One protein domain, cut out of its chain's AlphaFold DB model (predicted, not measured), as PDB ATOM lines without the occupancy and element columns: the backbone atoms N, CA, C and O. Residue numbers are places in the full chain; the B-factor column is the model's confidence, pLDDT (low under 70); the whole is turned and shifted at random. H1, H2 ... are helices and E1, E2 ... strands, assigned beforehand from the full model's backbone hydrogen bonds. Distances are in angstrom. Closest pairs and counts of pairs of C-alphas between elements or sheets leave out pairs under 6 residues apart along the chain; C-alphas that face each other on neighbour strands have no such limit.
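What this domain is: This is residues 13 to 26 and 35 to 222 of the 222 residues of an uncharacterized protein of Citrobacter braakii (UniProt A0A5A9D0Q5). Two strongly twisted sheets of six strands each make a loosely built body: E4 of the first sheet and the long E6 of the second lie near its middle, and from there the sheets spread away from each other, to E1 and E2 at one end and E10, E11 and E12 at the other. The single helix H1 has residues 207 to 214 near E6 and E7 of the second sheet, while the unnamed residues 44 to 67 loop out from the first sheet and return to it. The printed part has 202 residues, with twelve named strands, E1 to E12, followed by H1, and its class is mostly strand. The first sheet runs E2, E1, E3, E4, E8, E5 and is mixed; the second is branched at E6 and has parallel and antiparallel pairs. The whole is loose, with a radius of gyration of the C-alphas of 20.4 A and spans of 60 by 51 by 31 A.

How they stand to each other: In the first sheet, E1, residues 13 to 26, bends by 92 degrees at residue 20. It is antiparallel to E2, residues 35 to 43, an edge strand, with N 14 and O 41 at 2.8 A. On its other side E1 is antiparallel to E3, residues 68 to 77, with N 15 and O 72 at 2.9 A. E3 and E4, residues 95 to 100, form a hairpin, with N 75 and O 97 at 3.0 A. E4 is parallel to E8, residues 153 to 156, with N 154 and O 98 at 2.9 A. E8 is parallel to the other edge strand, E5, residues 114 to 116, with N 155 and O 114 at 2.8 A. In the second sheet, E6, residues 120 to 134, has E7, residues 140 to 147, on one side as an antiparallel hairpin, with N 130 and O 144 at 2.9 A. On the other side of E6 are two parallel neighbours: E9, residues 162 to 169, with N 123 and O 164 at 2.9 A, and E10, residues 175 to 178, with N 131 and O 175 at 2.8 A. E10, E11, residues 190 to 192, and E12, residues 198 to 200, form a meander, each strand the antiparallel neighbour of the one before; N 176 and O 192 are 2.9 A apart, N 191 and O 199 2.8 A. Between the sheets, the closest C-alphas of E4 and E7 are those of Glu 95 and Phe 145, 6.2 A apart, and residues 91 to 92 pair in parallel with 142 to 143 of E7. H1, residues 207 to 220, is on the second sheet at a height of 9.7 A; in it every O i to N i+4 pair is within hydrogen-bond range. Its closest C-alpha pair with E7 is Phe 207 and Gly 147, 5.9 A. E1 and H1 are apart.

Where its parts are: E1 begins at C-alpha 13, (231.412, 151.503, 207.685), and measures 27.2 A; E2 measures 25.7 A and E3 26.8 A. E6, the longest strand at 15 residues, runs 42.5 A from C-alpha 120 at (213.509, 142.604, 202.908) to C-alpha 134 at (241.044, 168.157, 182.936). E7 measures 22.2 A, E9 22.3 A, E4 16.4 A, and H1 20.3 A, ending at C-alpha 220, (218.873, 148.031, 168.462).

The domain as a whole: The C-alphas of Arg 26 and Asn 222 are the two farthest apart, 63.1 A. Residues 27 to 34 are not printed, and C-alphas 26 and 35 are 10.2 A apart across this cut. The links E2 to E3, E3 to E4, E4 to E5 and E10 to E11 are long. The mean pLDDT of the printed part is 89.8; residues 105 to 109, 150 to 151, 185 and 222 are under 70.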
ATOM      1  N   SER A  13     231.283 150.581 206.561       95.31
ATOM      2  CA  SER A  13     231.412 151.503 207.685       95.31
ATOM      3  C   SER A  13     230.055 151.619 208.362       95.31
ATOM      4  O   SER A  13     229.101 152.099 207.760       95.31
ATOM      5  N   VAL A  14     229.963 151.171 209.606       94.38
ATOM      6  CA  VAL A  14     228.732 151.193 210.394       94.38
ATOM      7  C   VAL A  14     228.869 152.243 211.477       94.38
ATOM      8  O   VAL A  14     229.790 152.171 212.295       94.38
ATOM      9  N   THR A  15     227.945 153.196 211.505       93.12
ATOM     10  CA  THR A  15     227.925 154.233 212.533       93.12
ATOM     11  C   THR A  15     226.782 153.997 213.500       93.12
ATOM     12  O   THR A  15     225.641 153.757 213.101       93.12
ATOM     13  N   TYR A  16     227.093 154.142 214.780       92.62
ATOM     14  CA  TYR A  16     226.133 154.145 215.868       92.62
ATOM     15  C   TYR A  16     226.114 155.507 216.557       92.62
ATOM     16  O   TYR A  16     227.132 156.206 216.580       92.62
ATOM     17  N   ARG A  17     224.984 155.861 217.167       91.69
ATOM     18  CA  ARG A  17     224.828 157.048 218.015       91.69
ATOM     19  C   ARG A  17     224.381 156.655 219.413       91.69
ATOM     20  O   ARG A  17     223.642 155.691 219.582       91.69
ATOM     21  N   SER A  18     224.839 157.410 220.401       92.12
ATOM     22  CA  SER A  18     224.405 157.280 221.784       92.12
ATOM     23  C   SER A  18     223.893 158.616 222.304       92.12
ATOM     24  O   SER A  18     224.571 159.630 222.174       92.12
ATOM     25  N   HIS A  19     222.728 158.586 222.948       88.56
ATOM     26  CA  HIS A  19     222.233 159.709 223.748       88.56
ATOM     27  C   HIS A  19     222.835 159.735 225.162       88.56
ATOM     28  O   HIS A  19     222.886 160.787 225.795       88.56
ATOM     29  N   LYS A  20     223.286 158.579 225.677       91.06
ATOM     30  CA  LYS A  20     223.879 158.451 227.022       91.06
ATOM     31  C   LYS A  20     225.317 158.952 227.051       91.06
ATOM     32  O   LYS A  20     225.709 159.689 227.948       91.06
ATOM     33  N   CYS A  21     226.104 158.536 226.069       91.31
ATOM     34  CA  CYS A  21     227.471 158.980 225.880       91.31
ATOM     35  C   CYS A  21     227.442 160.200 224.969       91.31
ATOM     36  O   CYS A  21     227.131 160.101 223.786       91.31
ATOM     37  N   GLN A  22     227.733 161.358 225.554       90.31
ATOM     38  CA  GLN A  22     227.734 162.639 224.866       90.31
ATOM     39  C   GLN A  22     229.165 163.125 224.657       90.31
ATOM     40  O   GLN A  22     230.029 162.965 225.521       90.31
ATOM     41  N   ARG A  23     229.408 163.783 223.527       89.19
ATOM     42  CA  ARG A  23     230.637 164.536 223.289       89.19
ATOM     43  C   ARG A  23     230.446 165.991 223.686       89.19
ATOM     44  O   ARG A  23     229.400 166.593 223.452       89.19
ATOM     45  N   THR A  24     231.494 166.584 224.237       90.81
ATOM     46  CA  THR A  24     231.519 168.021 224.515       90.81
ATOM     47  C   THR A  24     231.933 168.782 223.262       90.81
ATOM     48  O   THR A  24     232.970 168.502 222.658       90.81
ATOM     49  N   ARG A  25     231.144 169.787 222.900       88.56
ATOM     50  CA  ARG A  25     231.474 170.780 221.880       88.56
ATOM     51  C   ARG A  25     231.525 172.166 222.505       88.56
ATOM     52  O   ARG A  25     231.159 172.358 223.665       88.56
ATOM     53  N   ARG A  26     232.081 173.105 221.749       90.50
ATOM     54  CA  ARG A  26     232.046 174.524 222.080       90.50
ATOM     55  C   ARG A  26     231.351 175.259 220.950       90.50
ATOM     56  O   ARG A  26     231.626 174.959 219.788       90.50
ATOM     57  N   GLU A  35     226.502 167.108 222.877       88.75
ATOM     58  CA  GLU A  35     225.845 166.487 221.735       88.75
ATOM     59  C   GLU A  35     225.970 164.979 221.860       88.75
ATOM     60  O   GLU A  35     226.972 164.488 222.382       88.75
ATOM     61  N   ASP A  36     225.011 164.246 221.306       89.06
ATOM     62  CA  ASP A  36     225.119 162.799 221.159       89.06
ATOM     63  C   ASP A  36     226.449 162.408 220.506       89.06
ATOM     64  O   ASP A  36     226.861 162.957 219.465       89.06
ATOM     65  N   ASP A  37     227.127 161.438 221.112       89.19
ATOM     66  CA  ASP A  37     228.355 160.921 220.542       89.19
ATOM     67  C   ASP A  37     228.072 159.863 219.471       89.19
ATOM     68  O   ASP A  37     226.970 159.320 219.346       89.19
ATOM     69  N   SER A  38     229.081 159.588 218.648       89.12
ATOM     70  CA  SER A  38     228.993 158.657 217.527       89.12
ATOM     71  C   SER A  38     230.198 157.729 217.487       89.12
ATOM     72  O   SER A  38     231.331 158.204 217.511       89.12
ATOM     73  N   SER A  39     229.957 156.429 217.322       90.19
ATOM     74  CA  SER A  39     230.998 155.414 217.157       90.19
ATOM     75  C   SER A  39     230.933 154.816 215.757       90.19
ATOM     76  O   SER A  39     229.867 154.388 215.320       90.19
ATOM     77  N   VAL A  40     232.068 154.768 215.060       91.75
ATOM     78  CA  VAL A  40     232.186 154.143 213.736       91.75
ATOM     79  C   VAL A  40     232.939 152.828 213.883       91.75
ATOM     80  O   VAL A  40     233.977 152.765 214.538       91.75
ATOM     81  N   THR A  41     232.416 151.760 213.295       92.81
ATOM     82  CA  THR A  41     233.071 150.452 213.230       92.81
ATOM     83  C   THR A  41     233.085 149.976 211.789       92.81
ATOM     84  O   THR A  41     232.063 150.003 211.108       92.81
ATOM     85  N   THR A  42     234.246 149.523 211.333       95.88
ATOM     86  CA  THR A  42     234.407 148.960 209.996       95.88
ATOM     87  C   THR A  42     234.255 147.446 210.057       95.88
ATOM     88  O   THR A  42     234.871 146.800 210.901       95.88
ATOM     89  N   TYR A  43     233.464 146.892 209.146       95.44
ATOM     90  CA  TYR A  43     233.255 145.462 208.999       95.44
ATOM     91  C   TYR A  43     233.795 144.986 207.655       95.44
ATOM     92  O   TYR A  43     233.508 145.562 206.597       95.44
ATOM     93  N   GLU A  44     234.563 143.906 207.713       96.12
ATOM     94  CA  GLU A  44     234.958 143.144 206.540       96.12
ATOM     95  C   GLU A  44     233.817 142.194 206.157       96.12
ATOM     96  O   GLU A  44     233.322 141.474 207.026       96.12
ATOM     97  N   PRO A  45     233.360 142.188 204.896       95.81
ATOM     98  CA  PRO A  45     232.284 141.300 204.500       95.81
ATOM     99  C   PRO A  45     232.787 139.918 204.105       95.81
ATOM    100  O   PRO A  45     233.885 139.752 203.563       95.81
ATOM    101  N   GLU A  46     231.900 138.947 204.265       95.38
ATOM    102  CA  GLU A  46     232.082 137.584 203.790       95.38
ATOM    103  C   GLU A  46     231.395 137.406 202.437       95.38
ATOM    104  O   GLU A  46     230.336 137.982 202.170       95.38
ATOM    105  N   ARG A  47     232.008 136.615 201.554       94.62
ATOM    106  CA  ARG A  47     231.403 136.262 200.267       94.62
ATOM    107  C   ARG A  47     230.370 135.157 200.483       94.62
ATOM    108  O   ARG A  47     230.704 134.079 200.973       94.62
ATOM    109  N   GLU A  48     229.127 135.393 200.077       93.00
ATOM    110  CA  GLU A  48     228.054 134.400 200.157       93.00
ATOM    111  C   GLU A  48     228.280 133.288 199.122       93.00
ATOM    112  O   GLU A  48     227.887 133.437 197.968       93.00
ATOM    113  N   LYS A  49     228.888 132.163 199.524       88.88
ATOM    114  CA  LYS A  49     229.095 130.940 198.708       88.88
ATOM    115  C   LYS A  49     229.387 131.251 197.218       88.88
ATOM    116  O   LYS A  49     230.118 132.189 196.914       88.88
ATOM    117  N   ASN A  50     228.863 130.463 196.277       83.56
ATOM    118  CA  ASN A  50     229.081 130.615 194.830       83.56
ATOM    119  C   ASN A  50     228.313 131.818 194.230       83.56
ATOM    120  O   ASN A  50     227.611 131.665 193.235       83.56
ATOM    121  N   SER A  51     228.397 133.001 194.845       90.50
ATOM    122  CA  SER A  51     227.753 134.229 194.366       90.50
ATOM    123  C   SER A  51     228.724 135.410 194.348       90.50
ATOM    124  O   SER A  51     229.827 135.344 194.889       90.50
ATOM    125  N   ASN A  52     228.306 136.521 193.748       91.56
ATOM    126  CA  ASN A  52     229.037 137.792 193.788       91.56
ATOM    127  C   ASN A  52     228.587 138.695 194.944       91.56
ATOM    128  O   ASN A  52     228.924 139.875 194.988       91.56
ATOM    129  N   ILE A  53     227.849 138.142 195.909       94.88
ATOM    130  CA  ILE A  53     227.324 138.892 197.043       94.88
ATOM    131  C   ILE A  53     228.327 138.859 198.195       94.88
ATOM    132  O   ILE A  53     228.706 137.797 198.680       94.88
ATOM    133  N   TYR A  54     228.707 140.044 198.660       96.38
ATOM    134  CA  TYR A  54     229.448 140.267 199.896       96.38
ATOM    135  C   TYR A  54     228.502 140.818 200.962       96.38
ATOM    136  O   TYR A  54     227.839 141.840 200.734       96.38
ATOM    137  N   SER A  55     228.417 140.163 202.117       95.62
ATOM    138  CA  SER A  55     227.484 140.530 203.185       95.62
ATOM    139  C   SER A  55     228.144 140.617 204.559       95.62
ATOM    140  O   SER A  55     229.238 140.112 204.798       95.62
ATOM    141  N   VAL A  56     227.476 141.347 205.450       95.88
ATOM    142  CA  VAL A  56     227.834 141.525 206.856       95.88
ATOM    143  C   VAL A  56     226.548 141.497 207.677       95.88
ATOM    144  O   VAL A  56     225.526 142.029 207.242       95.88
ATOM    145  N   THR A  57     226.602 140.899 208.866       95.62
ATOM    146  CA  THR A  57     225.535 141.032 209.867       95.62
ATOM    147  C   THR A  57     225.853 142.213 210.773       95.62
ATOM    148  O   THR A  57     226.908 142.245 211.407       95.62
ATOM    149  N   VAL A  58     224.948 143.188 210.826       94.00
ATOM    150  CA  VAL A  58     225.123 144.412 211.613       94.00
ATOM    151  C   VAL A  58     224.161 144.378 212.799       94.00
ATOM    152  O   VAL A  58     222.957 144.264 212.580       94.00
ATOM    153  N   PRO A  59     224.646 144.463 214.050       92.50
ATOM    154  CA  PRO A  59     223.754 144.559 215.195       92.50
ATOM    155  C   PRO A  59     223.063 145.930 215.208       92.50
ATOM    156  O   PRO A  59     223.696 146.954 214.966       92.50
ATOM    157  N   VAL A  60     221.762 145.953 215.501       90.50
ATOM    158  CA  VAL A  60     220.983 147.204 215.597       90.50
ATOM    159  C   VAL A  60     221.377 148.004 216.840       90.50
ATOM    160  O   VAL A  60     221.393 149.235 216.821       90.50
ATOM    161  N   GLU A  61     221.758 147.304 217.906       88.88
ATOM    162  CA  GLU A  61     222.205 147.886 219.166       88.88
ATOM    163  C   GLU A  61     223.568 147.320 219.562       88.88
ATOM    164  O   GLU A  61     223.866 146.140 219.354       88.88
ATOM    165  N   LYS A  62     224.420 148.163 220.145       83.62
ATOM    166  CA  LYS A  62     225.769 147.790 220.576       83.62
ATOM    167  C   LYS A  62     226.077 148.378 221.950       83.62
ATOM    168  O   LYS A  62     225.833 149.547 222.209       83.62
ATOM    169  N   GLY A  63     226.746 147.593 222.794       73.94
ATOM    170  CA  GLY A  63     227.415 148.074 224.007       73.94
ATOM    171  C   GLY A  63     226.481 148.446 225.166       73.94
ATOM    172  O   GLY A  63     225.645 149.334 225.068       73.94
ATOM    173  N   TRP A  64     226.707 147.809 226.314       70.62
ATOM    174  CA  TRP A  64     225.863 147.937 227.507       70.62
ATOM    175  C   TRP A  64     225.814 149.355 228.108       70.62
ATOM    176  O   TRP A  64     224.747 149.823 228.488       70.62
ATOM    177  N   TYR A  65     226.955 150.049 228.190       85.94
ATOM    178  CA  TYR A  65     227.048 151.320 228.920       85.94
ATOM    179  C   TYR A  65     226.466 152.509 228.143       85.94
ATOM    180  O   TYR A  65     225.667 153.279 228.670       85.94
ATOM    181  N   CYS A  66     226.857 152.650 226.877       88.50
ATOM    182  CA  CYS A  66     226.452 153.787 226.057       88.50
ATOM    183  C   CYS A  66     225.154 153.546 225.283       88.50
ATOM    184  O   CYS A  66     224.653 154.509 224.726       88.50
ATOM    185  N   ASP A  67     224.586 152.336 225.230       90.25
ATOM    186  CA  ASP A  67     223.302 152.111 224.540       90.25
ATOM    187  C   ASP A  67     223.345 152.624 223.087       90.25
ATOM    188  O   ASP A  67     222.618 153.533 222.679       90.25
ATOM    189  N   TRP A  68     224.343 152.141 222.340       92.31
ATOM    190  CA  TRP A  68     224.603 152.612 220.988       92.31
ATOM    191  C   TRP A  68     223.547 152.059 220.037       92.31
ATOM    192  O   TRP A  68     223.415 150.844 219.912       92.31
ATOM    193  N   LYS A  69     222.876 152.941 219.300       92.62
ATOM    194  CA  LYS A  69     221.875 152.577 218.293       92.62
ATOM    195  C   LYS A  69     222.410 152.803 216.892       92.62
ATOM    196  O   LYS A  69     223.084 153.804 216.641       92.62
ATOM    197  N   LEU A  70     222.137 151.864 215.994       92.81
ATOM    198  CA  LEU A  70     222.517 151.946 214.591       92.81
ATOM    199  C   LEU A  70     221.888 153.187 213.949       92.81
ATOM    200  O   LEU A  70     220.678 153.380 214.034       92.81
ATOM    201  N   ILE A  71     222.708 154.012 213.293       91.56
ATOM    202  CA  ILE A  71     222.216 155.185 212.555       91.56
ATOM    203  C   ILE A  71     222.412 155.039 211.054       91.56
ATOM    204  O   ILE A  71     221.511 155.353 210.279       91.56
ATOM    205  N   ASN A  72     223.571 154.543 210.619       92.50
ATOM    206  CA  ASN A  72     223.843 154.363 209.205       92.50
ATOM    207  C   ASN A  72     224.808 153.209 208.925       92.50
ATOM    208  O   ASN A  72     225.625 152.817 209.762       92.50
ATOM    209  N   VAL A  73     224.697 152.684 207.710       93.81
ATOM    210  CA  VAL A  73     225.650 151.743 207.124       93.81
ATOM    211  C   VAL A  73     226.073 152.303 205.778       93.81
ATOM    212  O   VAL A  73     225.236 152.594 204.927       93.81
ATOM    213  N   GLU A  74     227.376 152.449 205.584       93.88
ATOM    214  CA  GLU A  74     227.969 153.030 204.387       93.88
ATOM    215  C   GLU A  74     228.920 152.029 203.733       93.88
ATOM    216  O   GLU A  74     229.673 151.334 204.415       93.88
ATOM    217  N   PHE A  75     228.961 151.996 202.405       94.19
ATOM    218  CA  PHE A  75     230.062 151.367 201.677       94.19
ATOM    219  C   PHE A  75     230.437 152.200 200.451       94.19
ATOM    220  O   PHE A  75     229.703 153.091 200.018       94.19
ATOM    221  N   LYS A  76     231.628 151.933 199.911       93.56
ATOM    222  CA  LYS A  76     232.185 152.658 198.765       93.56
ATOM    223  C   LYS A  76     232.213 151.750 197.542       93.56
ATOM    224  O   LYS A  76     232.831 150.689 197.594       93.56
ATOM    225  N   LEU A  77     231.592 152.189 196.458       93.75
ATOM    226  CA  LEU A  77     231.735 151.612 195.125       93.75
ATOM    227  C   LEU A  77     233.071 152.072 194.541       93.75
ATOM    228  O   LEU A  77     233.322 153.272 194.426       93.75
ATOM    229  N   LYS A  78     233.935 151.123 194.193       95.38
ATOM    230  CA  LYS A  78     235.269 151.388 193.648       95.38
ATOM    231  C   LYS A  78     235.547 150.471 192.477       95.38
ATOM    232  O   LYS A  78     235.283 149.275 192.577       95.38
ATOM    233  N   TYR A  79     236.137 151.015 191.418       95.25
ATOM    234  CA  TYR A  79     236.671 150.206 190.330       95.25
ATOM    235  C   TYR A  79     237.795 149.306 190.835       95.25
ATOM    236  O   TYR A  79     238.659 149.736 191.600       95.25
ATOM    237  N   LYS A  80     237.797 148.059 190.373       95.06
ATOM    238  CA  LYS A  80     238.843 147.091 190.683       95.06
ATOM    239  C   LYS A  80     240.168 147.526 190.067       95.06
ATOM    240  O   LYS A  80     240.248 147.745 188.855       95.06
ATOM    241  N   LYS A  81     241.221 147.596 190.886       92.81
ATOM    242  CA  LYS A  81     242.591 147.847 190.412       92.81
ATOM    243  C   LYS A  81     242.987 146.863 189.307       92.81
ATOM    244  O   LYS A  81     242.737 145.665 189.423       92.81
ATOM    245  N   GLY A  82     243.613 147.386 188.253       90.56
ATOM    246  CA  GLY A  82     244.045 146.607 187.088       90.56
ATOM    247  C   GLY A  82     242.928 146.235 186.106       90.56
ATOM    248  O   GLY A  82     243.172 145.464 185.183       90.56
ATOM    249  N   SER A  83     241.703 146.745 186.282       91.88
ATOM    250  CA  SER A  83     240.656 146.599 185.267       91.88
ATOM    251  C   SER A  83     240.974 147.432 184.020       91.88
ATOM    252  O   SER A  83     241.506 148.535 184.124       91.88
ATOM    253  N   LYS A  84     240.608 146.923 182.835       92.31
ATOM    254  CA  LYS A  84     240.881 147.588 181.545       92.31
ATOM    255  C   LYS A  84     240.288 148.996 181.441       92.31
ATOM    256  O   LYS A  84     240.865 149.857 180.797       92.31
ATOM    257  N   ILE A  85     239.159 149.252 182.107       92.06
ATOM    258  CA  ILE A  85     238.526 150.582 182.126       92.06
ATOM    259  C   ILE A  85     239.409 151.655 182.794       92.06
ATOM    260  O   ILE A  85     239.173 152.844 182.608       92.06
ATOM    261  N   LEU A  86     240.425 151.242 183.561       95.12
ATOM    262  CA  LEU A  86     241.385 152.134 184.208       95.12
ATOM    263  C   LEU A  86     242.624 152.423 183.348       95.12
ATOM    264  O   LEU A  86     243.496 153.174 183.780       95.12
ATOM    265  N   GLU A  87     242.736 151.853 182.147       94.50
ATOM    266  CA  GLU A  87     243.834 152.173 181.233       94.50
ATOM    267  C   GLU A  87     243.774 153.657 180.826       94.50
ATOM    268  O   GLU A  87     242.766 154.143 180.311       94.50
ATOM    269  N   GLY A  88     244.860 154.395 181.084       93.50
ATOM    270  CA  GLY A  88     244.926 155.839 180.830       93.50
ATOM    271  C   GLY A  88     244.089 156.699 181.788       93.50
ATOM    272  O   GLY A  88     243.771 157.836 181.448       93.50
ATOM    273  N   ILE A  89     243.700 156.159 182.949       96.69
ATOM    274  CA  ILE A  89     243.058 156.903 184.038       96.69
ATOM    275  C   ILE A  89     244.097 157.194 185.125       96.69
ATOM    276  O   ILE A  89     244.722 156.273 185.647       96.69
ATOM    277  N   ASP A  90     244.241 158.466 185.495       95.94
ATOM    278  CA  ASP A  90     245.201 158.911 186.509       95.94
ATOM    279  C   ASP A  90     244.661 158.748 187.936       95.94
ATOM    280  O   ASP A  90     245.406 158.430 188.863       95.94
ATOM    281  N   ASP A  91     243.359 158.980 188.128       94.44
ATOM    282  CA  ASP A  91     242.711 158.936 189.441       94.44
ATOM    283  C   ASP A  91     241.266 158.425 189.349       94.44
ATOM    284  O   ASP A  91     240.561 158.629 188.357       94.44
ATOM    285  N   THR A  92     240.799 157.773 190.413       95.75
ATOM    286  CA  THR A  92     239.436 157.241 190.498       95.75
ATOM    287  C   THR A  92     238.705 157.791 191.707       95.75
ATOM    288  O   THR A  92     239.214 157.746 192.827       95.75
ATOM    289  N   ILE A  93     237.464 158.225 191.504       94.50
ATOM    290  CA  ILE A  93     236.597 158.704 192.577       94.50
ATOM    291  C   ILE A  93     235.566 157.620 192.883       94.50
ATOM    292  O   ILE A  93     234.869 157.131 191.994       94.50
ATOM    293  N   PHE A  94     235.486 157.232 194.155       93.31
ATOM    294  CA  PHE A  94     234.500 156.261 194.618       93.31
ATOM    295  C   PHE A  94     233.117 156.900 194.743       93.31
ATOM    296  O   PHE A  94     233.007 158.065 195.120       93.31
ATOM    297  N   GLU A  95     232.075 156.101 194.536       91.56
ATOM    298  CA  GLU A  95     230.700 156.493 194.855       91.56
ATOM    299  C   GLU A  95     230.320 155.956 196.239       91.56
ATOM    300  O   GLU A  95     230.718 154.849 196.618       91.56
ATOM    301  N   ARG A  96     229.603 156.747 197.040       91.75
ATOM    302  CA  ARG A  96     229.258 156.373 198.417       91.75
ATOM    303  C   ARG A  96     227.793 155.986 198.496       91.75
ATOM    304  O   ARG A  96     226.924 156.814 198.267       91.75
ATOM    305  N   ILE A  97     227.528 154.769 198.951       92.06
ATOM    306  CA  ILE A  97     226.168 154.301 199.217       92.06
ATOM    307  C   ILE A  97     225.918 154.315 200.714       92.06
ATOM    308  O   ILE A  97     226.696 153.737 201.472       92.06
ATOM    309  N   THR A  98     224.831 154.969 201.120       92.69
ATOM    310  CA  THR A  98     224.463 155.154 202.526       92.69
ATOM    311  C   THR A  98     223.061 154.618 202.788       92.69
ATOM    312  O   THR A  98     222.101 155.042 202.145       92.69
ATOM    313  N   PHE A  99     222.930 153.730 203.767       93.19
ATOM    314  CA  PHE A  99     221.656 153.321 204.354       93.19
ATOM    315  C   PHE A  99     221.469 154.018 205.693       93.19
ATOM    316  O   PHE A  99     222.405 154.060 206.488       93.19
ATOM    317  N   VAL A 100     220.276 154.546 205.941       92.38
ATOM    318  CA  VAL A 100     219.934 155.327 207.134       92.38
ATOM    319  C   VAL A 100     218.815 154.623 207.879       92.38
ATOM    320  O   VAL A 100     217.828 154.229 207.261       92.38
ATOM    321  N   PHE A 101     218.985 154.491 209.189       90.38
ATOM    322  CA  PHE A 101     218.077 153.779 210.088       90.38
ATOM    323  C   PHE A 101     217.429 154.709 211.123       90.38
ATOM    324  O   PHE A 101     216.443 154.333 211.749       90.38
ATOM    325  N   ASP A 102     217.956 155.923 211.309       82.94
ATOM    326  CA  ASP A 102     217.419 156.910 212.243       82.94
ATOM    327  C   ASP A 102     216.784 158.115 211.528       82.94
ATOM    328  O   ASP A 102     216.804 158.259 210.306       82.94
ATOM    329  N   GLU A 103     216.150 159.003 212.291       74.81
ATOM    330  CA  GLU A 103     215.522 160.227 211.764       74.81
ATOM    331  C   GLU A 103     216.519 161.322 211.382       74.81
ATOM    332  O   GLU A 103     216.141 162.305 210.747       74.81
ATOM    333  N   HIS A 104     217.795 161.157 211.722       74.38
ATOM    334  CA  HIS A 104     218.786 162.190 211.484       74.38
ATOM    335  C   HIS A 104     219.488 161.964 210.154       74.38
ATOM    336  O   HIS A 104     219.876 160.859 209.782       74.38
ATOM    337  N   TYR A 105     219.711 163.056 209.439       67.88
ATOM    338  CA  TYR A 105     220.455 163.002 208.197       67.88
ATOM    339  C   TYR A 105     221.921 162.609 208.453       67.88
ATOM    340  O   TYR A 105     222.570 163.178 209.339       67.88
ATOM    341  N   PRO A 106     222.483 161.670 207.667       67.56
ATOM    342  CA  PRO A 106     223.919 161.430 207.650       67.56
ATOM    343  C   PRO A 106     224.696 162.723 207.402       67.56
ATOM    344  O   PRO A 106     224.242 163.600 206.675       67.56
ATOM    345  N   ARG A 107     225.918 162.829 207.933       61.41
ATOM    346  CA  ARG A 107     226.749 164.037 207.761       61.41
ATOM    347  C   ARG A 107     227.073 164.383 206.300       61.41
ATOM    348  O   ARG A 107     227.378 165.532 206.016       61.41
ATOM    349  N   ALA A 108     227.045 163.402 205.396       63.22
ATOM    350  CA  ALA A 108     227.329 163.567 203.973       63.22
ATOM    351  C   ALA A 108     226.099 163.184 203.133       63.22
ATOM    352  O   ALA A 108     226.057 162.115 202.531       63.22
ATOM    353  N   THR A 109     225.078 164.039 203.136       68.50
ATOM    354  CA  THR A 109     223.853 163.878 202.337       68.50
ATOM    355  C   THR A 109     223.373 165.231 201.819       68.50
ATOM    356  O   THR A 109     223.703 166.270 202.383       68.50
ATOM    357  N   ASN A 110     222.555 165.222 200.766       70.44
ATOM    358  CA  ASN A 110     221.825 166.397 200.273       70.44
ATOM    359  C   ASN A 110     220.525 166.661 201.054       70.44
ATOM    360  O   ASN A 110     219.647 167.368 200.565       70.44
ATOM    361  N   GLY A 111     220.360 166.040 202.225       73.12
ATOM    362  CA  GLY A 111     219.127 166.111 203.010       73.12
ATOM    363  C   GLY A 111     217.959 165.346 202.383       73.12
ATOM    364  O   GLY A 111     216.833 165.477 202.846       73.12
ATOM    365  N   ARG A 112     218.195 164.551 201.332       78.38
ATOM    366  CA  ARG A 112     217.179 163.706 200.698       78.38
ATOM    367  C   ARG A 112     217.551 162.243 200.876       78.38
ATOM    368  O   ARG A 112     218.710 161.848 200.753       78.38
ATOM    369  N   SER A 113     216.542 161.432 201.161       85.00
ATOM    370  CA  SER A 113     216.675 159.981 201.225       85.00
ATOM    371  C   SER A 113     215.486 159.332 200.539       85.00
ATOM    372  O   SER A 113     214.384 159.878 200.577       85.00
ATOM    373  N   GLN A 114     215.710 158.190 199.897       88.00
ATOM    374  CA  GLN A 114     214.630 157.397 199.324       88.00
ATOM    375  C   GLN A 114     214.112 156.416 200.382       88.00
ATOM    376  O   GLN A 114     214.897 155.571 200.822       88.00
ATOM    377  N   PRO A 115     212.833 156.487 200.792       90.00
ATOM    378  CA  PRO A 115     212.237 155.485 201.671       90.00
ATOM    379  C   PRO A 115     212.224 154.101 201.016       90.00
ATOM    380  O   PRO A 115     211.922 153.973 199.829       90.00
ATOM    381  N   GLN A 116     212.530 153.068 201.793       91.75
ATOM    382  CA  GLN A 116     212.618 151.677 201.346       91.75
ATOM    383  C   GLN A 116     211.805 150.769 202.284       91.75
ATOM    384  O   GLN A 116     212.390 150.070 203.113       91.75
ATOM    385  N   PRO A 117     210.462 150.753 202.166       88.19
ATOM    386  CA  PRO A 117     209.610 150.244 203.234       88.19
ATOM    387  C   PRO A 117     209.489 148.721 203.294       88.19
ATOM    388  O   PRO A 117     209.168 148.100 202.280       88.19
ATOM    389  N   GLY A 118     209.655 148.112 204.466       90.19
ATOM    390  CA  GLY A 118     209.466 146.679 204.715       90.19
ATOM    391  C   GLY A 118     210.742 145.839 204.864       90.19
ATOM    392  O   GLY A 118     211.826 146.213 204.424       90.19
ATOM    393  N   ARG A 119     210.565 144.636 205.427       92.56
ATOM    394  CA  ARG A 119     211.608 143.790 206.049       92.56
ATOM    395  C   ARG A 119     212.748 143.301 205.149       92.56
ATOM    396  O   ARG A 119     213.860 143.095 205.625       92.56
ATOM    397  N   ASN A 120     212.500 143.087 203.857       94.94
ATOM    398  CA  ASN A 120     213.509 142.604 202.908       94.94
ATOM    399  C   ASN A 120     213.563 143.515 201.682       94.94
ATOM    400  O   ASN A 120     212.535 143.780 201.051       94.94
ATOM    401  N   LYS A 121     214.766 143.973 201.323       94.12
ATOM    402  CA  LYS A 121     214.973 144.919 200.224       94.12
ATOM    403  C   LYS A 121     216.001 144.440 199.224       94.12
ATOM    404  O   LYS A 121     217.094 144.018 199.588       94.12
ATOM    405  N   ILE A 122     215.649 144.580 197.950       94.75
ATOM    406  CA  ILE A 122     216.588 144.533 196.835       94.75
ATOM    407  C   ILE A 122     216.552 145.911 196.190       94.75
ATOM    408  O   ILE A 122     215.502 146.346 195.725       94.75
ATOM    409  N   ILE A 123     217.690 146.593 196.195       93.56
ATOM    410  CA  ILE A 123     217.854 147.921 195.610       93.56
ATOM    411  C   ILE A 123     218.729 147.745 194.382       93.56
ATOM    412  O   ILE A 123     219.899 147.390 194.514       93.56
ATOM    413  N   ASN A 124     218.147 147.955 193.205       93.12
ATOM    414  CA  ASN A 124     218.887 148.001 191.951       93.12
ATOM    415  C   ASN A 124     219.138 149.470 191.629       93.12
ATOM    416  O   ASN A 124     218.178 150.229 191.518       93.12
ATOM    417  N   GLU A 125     220.402 149.854 191.510       92.62
ATOM    418  CA  GLU A 125     220.776 151.225 191.176       92.62
ATOM    419  C   GLU A 125     221.688 151.221 189.957       92.62
ATOM    420  O   GLU A 125     222.608 150.401 189.861       92.62
ATOM    421  N   GLU A 126     221.391 152.110 189.016       93.88
ATOM    422  CA  GLU A 126     222.086 152.182 187.738       93.88
ATOM    423  C   GLU A 126     223.187 153.234 187.789       93.88
ATOM    424  O   GLU A 126     222.977 154.375 188.210       93.88
ATOM    425  N   PHE A 127     224.369 152.843 187.325       94.81
ATOM    426  CA  PHE A 127     225.538 153.699 187.274       94.81
ATOM    427  C   PHE A 127     226.182 153.658 185.897       94.81
ATOM    428  O   PHE A 127     226.245 152.624 185.230       94.81
ATOM    429  N   TYR A 128     226.748 154.793 185.524       95.81
ATOM    430  CA  TYR A 128     227.487 154.993 184.291       95.81
ATOM    431  C   TYR A 128     228.903 155.448 184.638       95.81
ATOM    432  O   TYR A 128     229.070 156.262 185.556       95.81
ATOM    433  N   PRO A 129     229.938 154.957 183.940       96.31
ATOM    434  CA  PRO A 129     231.272 155.507 184.088       96.31
ATOM    435  C   PRO A 129     231.287 156.966 183.643       96.31
ATOM    436  O   PRO A 129     230.823 157.309 182.554       96.31
ATOM    437  N   TYR A 130     231.846 157.823 184.487       96.94
ATOM    438  CA  TYR A 130     231.942 159.244 184.215       96.94
ATOM    439  C   TYR A 130     233.406 159.667 184.181       96.94
ATOM    440  O   TYR A 130     234.093 159.710 185.202       96.94
ATOM    441  N   LYS A 131     233.901 159.920 182.972       97.25
ATOM    442  CA  LYS A 131     235.287 160.282 182.699       97.25
ATOM    443  C   LYS A 131     235.414 161.801 182.651       97.25
ATOM    444  O   LYS A 131     234.719 162.444 181.878       97.25
ATOM    445  N   ARG A 132     236.318 162.379 183.438       95.94
ATOM    446  CA  ARG A 132     236.653 163.811 183.411       95.94
ATOM    447  C   ARG A 132     238.065 163.995 182.881       95.94
ATOM    448  O   ARG A 132     239.006 163.510 183.500       95.94
ATOM    449  N   ILE A 133     238.202 164.702 181.770       95.69
ATOM    450  CA  ILE A 133     239.483 165.117 181.197       95.69
ATOM    451  C   ILE A 133     239.690 166.579 181.588       95.69
ATOM    452  O   ILE A 133     238.878 167.424 181.218       95.69
ATOM    453  N   ASN A 134     240.731 166.840 182.381       92.12
ATOM    454  CA  ASN A 134     241.044 168.157 182.936       92.12
ATOM    455  C   ASN A 134     242.366 168.669 182.348       92.12
ATOM    456  O   ASN A 134     243.430 168.514 182.950       92.12
ATOM    457  N   HIS A 135     242.318 169.269 181.168       90.00
ATOM    458  CA  HIS A 135     243.448 169.909 180.505       90.00
ATOM    459  C   HIS A 135     244.086 170.997 181.368       90.00
ATOM    460  O   HIS A 135     245.312 171.079 181.464       90.00
ATOM    461  N   LEU A 136     243.270 171.780 182.076       85.62
ATOM    462  CA  LEU A 136     243.732 172.908 182.887       85.62
ATOM    463  C   LEU A 136     244.471 172.474 184.156       85.62
ATOM    464  O   LEU A 136     245.203 173.260 184.756       85.62
ATOM    465  N   ILE A 137     244.298 171.215 184.561       83.88
ATOM    466  CA  ILE A 137     244.967 170.603 185.712       83.88
ATOM    467  C   ILE A 137     245.973 169.566 185.198       83.88
ATOM    468  O   ILE A 137     245.963 168.409 185.602       83.88
ATOM    469  N   GLY A 138     246.830 169.970 184.257       82.94
ATOM    470  CA  GLY A 138     247.918 169.127 183.755       82.94
ATOM    471  C   GLY A 138     247.454 167.895 182.973       82.94
ATOM    472  O   GLY A 138     248.108 166.860 183.051       82.94
ATOM    473  N   ASN A 139     246.350 168.002 182.224       87.25
ATOM    474  CA  ASN A 139     245.735 166.901 181.463       87.25
ATOM    475  C   ASN A 139     245.290 165.703 182.315       87.25
ATOM    476  O   ASN A 139     245.309 164.566 181.852       87.25
ATOM    477  N   LEU A 140     244.857 165.961 183.549       93.94
ATOM    478  CA  LEU A 140     244.438 164.935 184.495       93.94
ATOM    479  C   LEU A 140     243.138 164.245 184.057       93.94
ATOM    480  O   LEU A 140     242.085 164.882 183.932       93.94
ATOM    481  N   VAL A 141     243.188 162.924 183.909       96.69
ATOM    482  CA  VAL A 141     242.054 162.076 183.547       96.69
ATOM    483  C   VAL A 141     241.534 161.344 184.781       96.69
ATOM    484  O   VAL A 141     242.185 160.452 185.324       96.69
ATOM    485  N   LYS A 142     240.319 161.687 185.214       96.50
ATOM    486  CA  LYS A 142     239.642 161.031 186.340       96.50
ATOM    487  C   LYS A 142     238.496 160.154 185.872       96.50
ATOM    488  O   LYS A 142     237.780 160.526 184.944       96.50
ATOM    489  N   LEU A 143     238.263 159.048 186.570       97.06
ATOM    490  CA  LEU A 143     237.078 158.212 186.382       97.06
ATOM    491  C   LEU A 143     236.260 158.132 187.673       97.06
ATOM    492  O   LEU A 143     236.773 157.785 188.735       97.06
ATOM    493  N   SER A 144     234.972 158.426 187.580       95.69
ATOM    494  CA  SER A 144     234.009 158.274 188.668       95.69
ATOM    495  C   SER A 144     232.788 157.491 188.193       95.69
ATOM    496  O   SER A 144     232.772 156.917 187.099       95.69
ATOM    497  N   PHE A 145     231.764 157.448 189.036       94.31
ATOM    498  CA  PHE A 145     230.431 157.012 188.655       94.31
ATOM    499  C   PHE A 145     229.539 158.246 188.499       94.31
ATOM    500  O   PHE A 145     229.770 159.273 189.138       94.31
ATOM    501  N   THR A 146     228.535 158.145 187.640       93.56
ATOM    502  CA  THR A 146     227.353 159.010 187.648       93.56
ATOM    503  C   THR A 146     226.115 158.122 187.669       93.56
ATOM    504  O   THR A 146     226.162 156.971 187.235       93.56
ATOM    505  N   GLY A 147     225.014 158.633 188.196       91.06
ATOM    506  CA  GLY A 147     223.772 157.891 188.372       91.06
ATOM    507  C   GLY A 147     222.653 158.832 188.791       91.06
ATOM    508  O   GLY A 147     222.732 160.046 188.580       91.06
ATOM    509  N   ARG A 148     221.613 158.288 189.418       87.44
ATOM    510  CA  ARG A 148     220.511 159.091 189.944       87.44
ATOM    511  C   ARG A 148     221.000 160.022 191.063       87.44
ATOM    512  O   ARG A 148     221.593 159.578 192.036       87.44
ATOM    513  N   LYS A 149     220.686 161.319 190.964       75.12
ATOM    514  CA  LYS A 149     221.157 162.367 191.904       75.12
ATOM    515  C   LYS A 149     220.108 162.845 192.913       75.12
ATOM    516  O   LYS A 149     220.389 163.684 193.769       75.12
ATOM    517  N   ASN A 150     218.885 162.320 192.833       61.72
ATOM    518  CA  ASN A 150     217.762 162.807 193.641       61.72
ATOM    519  C   ASN A 150     217.913 162.500 195.139       61.72
ATOM    520  O   ASN A 150     217.377 163.239 195.967       61.72
ATOM    521  N   PHE A 151     218.663 161.460 195.497       62.81
ATOM    522  CA  PHE A 151     218.939 161.061 196.874       62.81
ATOM    523  C   PHE A 151     220.339 160.441 196.961       62.81
ATOM    524  O   PHE A 151     220.713 159.646 196.108       62.81
ATOM    525  N   TYR A 152     221.102 160.784 198.004       73.88
ATOM    526  CA  TYR A 152     222.411 160.159 198.286       73.88
ATOM    527  C   TYR A 152     222.322 159.051 199.345       73.88
ATOM    528  O   TYR A 152     223.330 158.479 199.764       73.88
ATOM    529  N   ALA A 153     221.110 158.771 199.828       87.81
ATOM    530  CA  ALA A 153     220.877 157.829 200.904       87.81
ATOM    531  C   ALA A 153     219.542 157.091 200.752       87.81
ATOM    532  O   ALA A 153     218.566 157.622 200.220       87.81
ATOM    533  N   TYR A 154     219.497 155.884 201.297       91.38
ATOM    534  CA  TYR A 154     218.315 155.036 201.371       91.38
ATOM    535  C   TYR A 154     217.844 154.970 202.818       91.38
ATOM    536  O   TYR A 154     218.596 154.537 203.690       91.38
ATOM    537  N   ARG A 155     216.616 155.409 203.082       91.75
ATOM    538  CA  ARG A 155     216.012 155.347 204.413       91.75
ATOM    539  C   ARG A 155     215.313 154.007 204.570       91.75
ATOM    540  O   ARG A 155     214.370 153.722 203.835       91.75
ATOM    541  N   LEU A 156     215.806 153.198 205.495       92.88
ATOM    542  CA  LEU A 156     215.267 151.882 205.798       92.88
ATOM    543  C   LEU A 156     214.303 151.979 206.980       92.88
ATOM    544  O   LEU A 156     214.483 152.816 207.868       92.88
ATOM    545  N   ASP A 157     213.298 151.113 206.983       88.06
ATOM    546  CA  ASP A 157     212.379 150.980 208.109       88.06
ATOM    547  C   ASP A 157     213.060 150.280 209.291       88.06
ATOM    548  O   ASP A 157     214.051 149.561 209.138       88.06
ATOM    549  N   SER A 158     212.506 150.465 210.487       84.62
ATOM    550  CA  SER A 158     213.023 149.852 211.715       84.62
ATOM    551  C   SER A 158     212.886 148.326 211.752       84.62
ATOM    552  O   SER A 158     213.584 147.683 212.532       84.62
ATOM    553  N   ASP A 159     212.014 147.740 210.927       89.12
ATOM    554  CA  ASP A 159     211.796 146.294 210.818       89.12
ATOM    555  C   ASP A 159     212.653 145.629 209.722       89.12
ATOM    556  O   ASP A 159     212.468 144.445 209.429       89.12
ATOM    557  N   ILE A 160     213.589 146.364 209.107       93.56
ATOM    558  CA  ILE A 160     214.477 145.828 208.075       93.56
ATOM    559  C   ILE A 160     215.365 144.698 208.621       93.56
ATOM    560  O   ILE A 160     216.061 144.839 209.624       93.56
ATOM    561  N   GLU A 161     215.391 143.575 207.909       94.12
ATOM    562  CA  GLU A 161     216.200 142.398 208.248       94.12
ATOM    563  C   GLU A 161     217.313 142.165 207.232       94.12
ATOM    564  O   GLU A 161     218.426 141.778 207.591       94.12
ATOM    565  N   ARG A 162     217.029 142.403 205.945       94.69
ATOM    566  CA  ARG A 162     218.001 142.177 204.873       94.69
ATOM    567  C   ARG A 162     217.896 143.220 203.777       94.69
ATOM    568  O   ARG A 162     216.826 143.469 203.226       94.69
ATOM    569  N   VAL A 163     219.056 143.739 203.378       95.56
ATOM    570  CA  VAL A 163     219.204 144.619 202.217       95.56
ATOM    571  C   VAL A 163     220.239 144.042 201.259       95.56
ATOM    572  O   VAL A 163     221.395 143.815 201.620       95.56
ATOM    573  N   ILE A 164     219.835 143.833 200.012       95.50
ATOM    574  CA  ILE A 164     220.714 143.484 198.900       95.50
ATOM    575  C   ILE A 164     220.787 144.694 197.975       95.50
ATOM    576  O   ILE A 164     219.836 145.013 197.271       95.50
ATOM    577  N   PHE A 165     221.935 145.360 197.965       95.62
ATOM    578  CA  PHE A 165     222.230 146.400 196.986       95.62
ATOM    579  C   PHE A 165     222.892 145.791 195.752       95.62
ATOM    580  O   PHE A 165     223.909 145.105 195.900       95.62
ATOM    581  N   ARG A 166     222.333 146.053 194.570       95.38
ATOM    582  CA  ARG A 166     222.803 145.588 193.263       95.38
ATOM    583  C   ARG A 166     223.143 146.791 192.374       95.38
ATOM    584  O   ARG A 166     222.229 147.409 191.829       95.38
ATOM    585  N   PRO A 167     224.431 147.140 192.227       94.25
ATOM    586  CA  PRO A 167     224.844 148.135 191.253       94.25
ATOM    587  C   PRO A 167     224.797 147.525 189.847       94.25
ATOM    588  O   PRO A 167     225.464 146.527 189.574       94.25
ATOM    589  N   VAL A 168     224.043 148.146 188.947       93.44
ATOM    590  CA  VAL A 168     224.057 147.847 187.513       93.44
ATOM    591  C   VAL A 168     224.930 148.897 186.847       93.44
ATOM    592  O   VAL A 168     224.536 150.053 186.745       93.44
ATOM    593  N   ILE A 169     226.143 148.513 186.448       92.69
ATOM    594  CA  ILE A 169     227.100 149.454 185.864       92.69
ATOM    595  C   ILE A 169     227.182 149.237 184.356       92.69
ATOM    596  O   ILE A 169     227.605 148.175 183.894       92.69
ATOM    597  N   HIS A 170     226.830 150.266 183.592       94.25
ATOM    598  CA  HIS A 170     226.891 150.259 182.132       94.25
ATOM    599  C   HIS A 170     228.304 150.615 181.657       94.25
ATOM    600  O   HIS A 170     228.561 151.706 181.159       94.25
ATOM    601  N   PHE A 171     229.261 149.701 181.845       90.62
ATOM    602  CA  PHE A 171     230.692 149.967 181.612       90.62
ATOM    603  C   PHE A 171     231.052 150.420 180.186       90.62
ATOM    604  O   PHE A 171     232.077 151.072 180.002       90.62
ATOM    605  N   ASN A 172     230.212 150.108 179.196       90.81
ATOM    606  CA  ASN A 172     230.402 150.503 177.795       90.81
ATOM    607  C   ASN A 172     229.769 151.867 177.461       90.81
ATOM    608  O   ASN A 172     229.884 152.353 176.337       90.81
ATOM    609  N   GLU A 173     229.089 152.490 178.420       94.75
ATOM    610  CA  GLU A 173     228.324 153.723 178.239       94.75
ATOM    611  C   GLU A 173     228.974 154.857 179.028       94.75
ATOM    612  O   GLU A 173     228.419 155.408 179.977       94.75
ATOM    613  N   VAL A 174     230.209 155.176 178.634       95.81
ATOM    614  CA  VAL A 174     231.032 156.191 179.294       95.81
ATOM    615  C   VAL A 174     230.584 157.586 178.880       95.81
ATOM    616  O   VAL A 174     230.595 157.926 177.698       95.81
ATOM    617  N   VAL A 175     230.266 158.423 179.864       96.88
ATOM    618  CA  VAL A 175     230.074 159.862 179.656       96.88
ATOM    619  C   VAL A 175     231.404 160.561 179.856       96.88
ATOM    620  O   VAL A 175     232.079 160.318 180.857       96.88
ATOM    621  N   THR A 176     231.784 161.440 178.934       97.25
ATOM    622  CA  THR A 176     233.060 162.155 179.013       97.25
ATOM    623  C   THR A 176     232.829 163.645 179.175       97.25
ATOM    624  O   THR A 176     232.286 164.297 178.293       97.25
ATOM    625  N   TRP A 177     233.273 164.194 180.296       96.44
ATOM    626  CA  TRP A 177     233.383 165.627 180.510       96.44
ATOM    627  C   TRP A 177     234.788 166.101 180.171       96.44
ATOM    628  O   TRP A 177     235.775 165.446 180.517       96.44
ATOM    629  N   ILE A 178     234.861 167.229 179.482       95.25
ATOM    630  CA  ILE A 178     236.085 167.784 178.925       95.25
ATOM    631  C   ILE A 178     236.090 169.283 179.217       95.25
ATOM    632  O   ILE A 178     235.206 170.005 178.748       95.25
ATOM    633  N   ASP A 179     237.068 169.752 179.987       92.81
ATOM    634  CA  ASP A 179     237.301 171.185 180.164       92.81
ATOM    635  C   ASP A 179     237.934 171.813 178.910       92.81
ATOM    636  O   ASP A 179     238.527 171.116 178.075       92.81
ATOM    637  N   PRO A 180     237.791 173.135 178.728       89.38
ATOM    638  CA  PRO A 180     238.523 173.823 177.678       89.38
ATOM    639  C   PRO A 180     240.037 173.791 177.938       89.38
ATOM    640  O   PRO A 180     240.491 173.647 179.069       89.38
ATOM    641  N   LEU A 181     240.831 173.943 176.874       85.50
ATOM    642  CA  LEU A 181     242.298 173.982 176.970       85.50
ATOM    643  C   LEU A 181     242.799 175.247 177.684       85.50
ATOM    644  O   LEU A 181     243.866 175.239 178.295       85.50
ATOM    645  N   THR A 182     242.031 176.331 177.597       82.88
ATOM    646  CA  THR A 182     242.266 177.614 178.264       82.88
ATOM    647  C   THR A 182     240.975 178.093 178.939       82.88
ATOM    648  O   THR A 182     239.932 177.466 178.795       82.88
ATOM    649  N   TRP A 183     241.026 179.171 179.728       75.94
ATOM    650  CA  TRP A 183     239.819 179.874 180.185       75.94
ATOM    651  C   TRP A 183     239.705 181.211 179.448       75.94
ATOM    652  O   TRP A 183     240.152 182.247 179.939       75.94
ATOM    653  N   GLY A 184     239.151 181.174 178.241       73.69
ATOM    654  CA  GLY A 184     238.804 182.337 177.430       73.69
ATOM    655  C   GLY A 184     237.314 182.686 177.476       73.69
ATOM    656  O   GLY A 184     236.466 181.896 177.897       73.69
ATOM    657  N   HIS A 185     236.966 183.885 177.002       63.59
ATOM    658  CA  HIS A 185     235.565 184.279 176.835       63.59
ATOM    659  C   HIS A 185     234.852 183.346 175.845       63.59
ATOM    660  O   HIS A 185     235.238 183.257 174.684       63.59
ATOM    661  N   GLY A 186     233.786 182.686 176.305       73.44
ATOM    662  CA  GLY A 186     232.969 181.781 175.490       73.44
ATOM    663  C   GLY A 186     233.454 180.331 175.461       73.44
ATOM    664  O   GLY A 186     232.781 179.491 174.869       73.44
ATOM    665  N   GLU A 187     234.572 180.012 176.116       83.19
ATOM    666  CA  GLU A 187     234.991 178.624 176.275       83.19
ATOM    667  C   GLU A 187     234.088 177.921 177.288       83.19
ATOM    668  O   GLU A 187     233.872 178.387 178.407       83.19
ATOM    669  N   GLN A 188     233.522 176.797 176.861       86.94
ATOM    670  CA  GLN A 188     232.605 175.999 177.655       86.94
ATOM    671  C   GLN A 188     233.143 174.585 177.782       86.94
ATOM    672  O   GLN A 188     233.747 174.027 176.863       86.94
ATOM    673  N   ILE A 189     232.867 174.002 178.939       91.88
ATOM    674  CA  ILE A 189     233.015 172.575 179.171       91.88
ATOM    675  C   ILE A 189     232.131 171.799 178.192       91.88
ATOM    676  O   ILE A 189     231.043 172.253 177.827       91.88
ATOM    677  N   LYS A 190     232.610 170.635 177.761       95.06
ATOM    678  CA  LYS A 190     231.885 169.734 176.867       95.06
ATOM    679  C   LYS A 190     231.553 168.458 177.606       95.06
ATOM    680  O   LYS A 190     232.438 167.830 178.182       95.06
ATOM    681  N   LEU A 191     230.302 168.046 177.518       96.69
ATOM    682  CA  LEU A 191     229.838 166.760 177.991       96.69
ATOM    683  C   LEU A 191     229.441 165.904 176.787       96.69
ATOM    684  O   LEU A 191     228.496 166.223 176.075       96.69
ATOM    685  N   VAL A 192     230.198 164.840 176.542       97.31
ATOM    686  CA  VAL A 192     229.995 163.897 175.440       97.31
ATOM    687  C   VAL A 192     229.313 162.650 175.987       97.31
ATOM    688  O   VAL A 192     229.864 161.959 176.850       97.31
ATOM    689  N   TYR A 193     228.114 162.373 175.490       97.25
ATOM    690  CA  TYR A 193     227.315 161.215 175.870       97.25
ATOM    691  C   TYR A 193     227.705 159.972 175.057       97.25
ATOM    692  O   TYR A 193     228.351 160.088 174.011       97.25
ATOM    693  N   PRO A 194     227.311 158.764 175.506       96.12
ATOM    694  CA  PRO A 194     227.702 157.522 174.847       96.12
ATOM    695  C   PRO A 194     227.246 157.422 173.389       96.12
ATOM    696  O   PRO A 194     227.928 156.784 172.592       96.12
ATOM    697  N   ASP A 195     226.120 158.044 173.032       95.12
ATOM    698  CA  ASP A 195     225.569 158.127 171.671       95.12
ATOM    699  C   ASP A 195     226.319 159.117 170.753       95.12
ATOM    700  O   ASP A 195     225.978 159.253 169.581       95.12
ATOM    701  N   GLY A 196     227.342 159.802 171.270       95.12
ATOM    702  CA  GLY A 196     228.122 160.813 170.556       95.12
ATOM    703  C   GLY A 196     227.523 162.218 170.610       95.12
ATOM    704  O   GLY A 196     228.132 163.157 170.095       95.12
ATOM    705  N   SER A 197     226.360 162.395 171.241       96.00
ATOM    706  CA  SER A 197     225.764 163.715 171.415       96.00
ATOM    707  C   SER A 197     226.568 164.561 172.411       96.00
ATOM    708  O   SER A 197     227.188 164.042 173.342       96.00
ATOM    709  N   VAL A 198     226.584 165.881 172.199       95.94
ATOM    710  CA  VAL A 198     227.397 166.823 172.987       95.94
ATOM    711  C   VAL A 198     226.512 167.882 173.624       95.94
ATOM    712  O   VAL A 198     225.620 168.431 172.980       95.94
ATOM    713  N   GLU A 199     226.790 168.184 174.883       95.00
ATOM    714  CA  GLU A 199     226.174 169.258 175.651       95.00
ATOM    715  C   GLU A 199     227.259 170.226 176.126       95.00
ATOM    716  O   GLU A 199     228.355 169.810 176.511       95.00
ATOM    717  N   LEU A 200     226.990 171.526 176.022       93.38
ATOM    718  CA  LEU A 200     227.960 172.574 176.325       93.38
ATOM    719  C   LEU A 200     227.554 173.309 177.597       93.38
ATOM    720  O   LEU A 200     226.385 173.627 177.782       93.38
ATOM    721  N   GLY A 201     228.528 173.606 178.454       88.62
ATOM    722  CA  GLY A 201     228.303 174.375 179.681       88.62
ATOM    723  C   GLY A 201     227.778 173.562 180.867       88.62
ATOM    724  O   GLY A 201     227.806 174.075 181.982       88.62
ATOM    725  N   GLU A 202     227.389 172.299 180.665       88.69
ATOM    726  CA  GLU A 202     226.919 171.418 181.738       88.69
ATOM    727  C   GLU A 202     228.050 170.617 182.388       88.69
ATOM    728  O   GLU A 202     228.840 169.928 181.734       88.69
ATOM    729  N   ALA A 203     228.131 170.709 183.717       84.56
ATOM    730  CA  ALA A 203     229.179 170.067 184.513       84.56
ATOM    731  C   ALA A 203     228.843 168.637 184.924       84.56
ATOM    732  O   ALA A 203     229.721 167.885 185.346       84.56
ATOM    733  N   GLU A 204     227.575 168.266 184.830       89.75
ATOM    734  CA  GLU A 204     227.037 167.084 185.466       89.75
ATOM    735  C   GLU A 204     226.129 166.346 184.477       89.75
ATOM    736  O   GLU A 204     225.211 166.959 183.944       89.75
ATOM    737  N   PRO A 205     226.344 165.038 184.233       93.00
ATOM    738  CA  PRO A 205     225.508 164.290 183.301       93.00
ATOM    739  C   PRO A 205     224.045 164.220 183.729       93.00
ATOM    740  O   PRO A 205     223.771 164.001 184.918       93.00
ATOM    741  N   ASP A 206     223.148 164.319 182.744       92.94
ATOM    742  CA  ASP A 206     221.723 164.042 182.898       92.94
ATOM    743  C   ASP A 206     221.481 162.526 182.915       92.94
ATOM    744  O   ASP A 206     221.759 161.800 181.955       92.94
ATOM    745  N   PHE A 207     220.955 162.048 184.040       93.25
ATOM    746  CA  PHE A 207     220.657 160.641 184.253       93.25
ATOM    747  C   PHE A 207     219.505 160.135 183.376       93.25
ATOM    748  O   PHE A 207     219.599 159.031 182.847       93.25
ATOM    749  N   GLU A 208     218.438 160.915 183.185       93.69
ATOM    750  CA  GLU A 208     217.280 160.477 182.391       93.69
ATOM    751  C   GLU A 208     217.663 160.326 180.918       93.69
ATOM    752  O   GLU A 208     217.294 159.350 180.256       93.69
ATOM    753  N   ARG A 209     218.499 161.245 180.425       94.56
ATOM    754  CA  ARG A 209     219.092 161.151 179.090       94.56
ATOM    755  C   ARG A 209     219.936 159.889 178.925       94.56
ATOM    756  O   ARG A 209     219.801 159.209 177.909       94.56
ATOM    757  N   LEU A 210     220.764 159.545 179.912       95.25
ATOM    758  CA  LEU A 210     221.555 158.309 179.881       95.25
ATOM    759  C   LEU A 210     220.670 157.066 179.832       95.25
ATOM    760  O   LEU A 210     220.896 156.201 178.992       95.25
ATOM    761  N   GLN A 211     219.621 157.010 180.656       94.81
ATOM    762  CA  GLN A 211     218.685 155.884 180.649       94.81
ATOM    763  C   GLN A 211     218.004 155.705 179.288       94.81
ATOM    764  O   GLN A 211     217.830 154.573 178.823       94.81
ATOM    765  N   LYS A 212     217.641 156.812 178.632       94.88
ATOM    766  CA  LYS A 212     217.070 156.781 177.285       94.88
ATOM    767  C   LYS A 212     218.061 156.204 176.269       94.88
ATOM    768  O   LYS A 212     217.706 155.256 175.572       94.88
ATOM    769  N   ILE A 213     219.302 156.698 176.255       94.06
ATOM    770  CA  ILE A 213     220.371 156.207 175.366       94.06
ATOM    771  C   ILE A 213     220.600 154.700 175.559       94.06
ATOM    772  O   ILE A 213     220.631 153.949 174.582       94.06
ATOM    773  N   SER A 214     220.699 154.234 176.809       92.62
ATOM    774  CA  SER A 214     220.888 152.809 177.114       92.62
ATOM    775  C   SER A 214     219.736 151.943 176.620       92.62
ATOM    776  O   SER A 214     219.935 150.824 176.149       92.62
ATOM    777  N   SER A 215     218.508 152.441 176.762       91.69
ATOM    778  CA  SER A 215     217.304 151.709 176.373       91.69
ATOM    779  C   SER A 215     217.203 151.573 174.853       91.69
ATOM    780  O   SER A 215     216.904 150.489 174.355       91.69
ATOM    781  N   GLU A 216     217.506 152.642 174.115       91.88
ATOM    782  CA  GLU A 216     217.517 152.647 172.648       91.88
ATOM    783  C   GLU A 216     218.585 151.701 172.083       91.88
ATOM    784  O   GLU A 216     218.301 150.928 171.168       91.88
ATOM    785  N   ARG A 217     219.784 151.672 172.681       87.62
ATOM    786  CA  ARG A 217     220.840 150.723 172.292       87.62
ATOM    787  C   ARG A 217     220.429 149.272 172.480       87.62
ATOM    788  O   ARG A 217     220.533 148.487 171.540       87.62
ATOM    789  N   LYS A 218     219.890 148.928 173.651       87.12
ATOM    790  CA  LYS A 218     219.389 147.571 173.929       87.12
ATOM    791  C   LYS A 218     218.288 147.145 172.958       87.12
ATOM    792  O   LYS A 218     218.177 145.964 172.649       87.12
ATOM    793  N   ALA A 219     217.468 148.084 172.488       84.81
ATOM    794  CA  ALA A 219     216.451 147.803 171.481       84.81
ATOM    795  C   ALA A 219     217.053 147.564 170.085       84.81
ATOM    796  O   ALA A 219     216.498 146.777 169.333       84.81
ATOM    797  N   SER A 220     218.177 148.207 169.748       78.12
ATOM    798  CA  SER A 220     218.873 148.031 168.462       78.12
ATOM    799  C   SER A 220     219.757 146.779 168.370       78.12
ATOM    800  O   SER A 220     220.159 146.395 167.275       78.12
ATOM    801  N   GLU A 221     220.081 146.162 169.508       74.94
ATOM    802  CA  GLU A 221     220.873 144.925 169.594       74.94
ATOM    803  C   GLU A 221     220.015 143.645 169.535       74.94
ATOM    804  O   GLU A 221     220.571 142.552 169.418       74.94
ATOM    805  N   ASN A 222     218.684 143.780 169.604       53.16
ATOM    806  CA  ASN A 222     217.705 142.692 169.475       53.16
ATOM    807  C   ASN A 222     217.060 142.677 168.086       53.16
ATOM    808  O   ASN A 222     216.696 141.566 167.640       53.16
TER     809      ASN A 222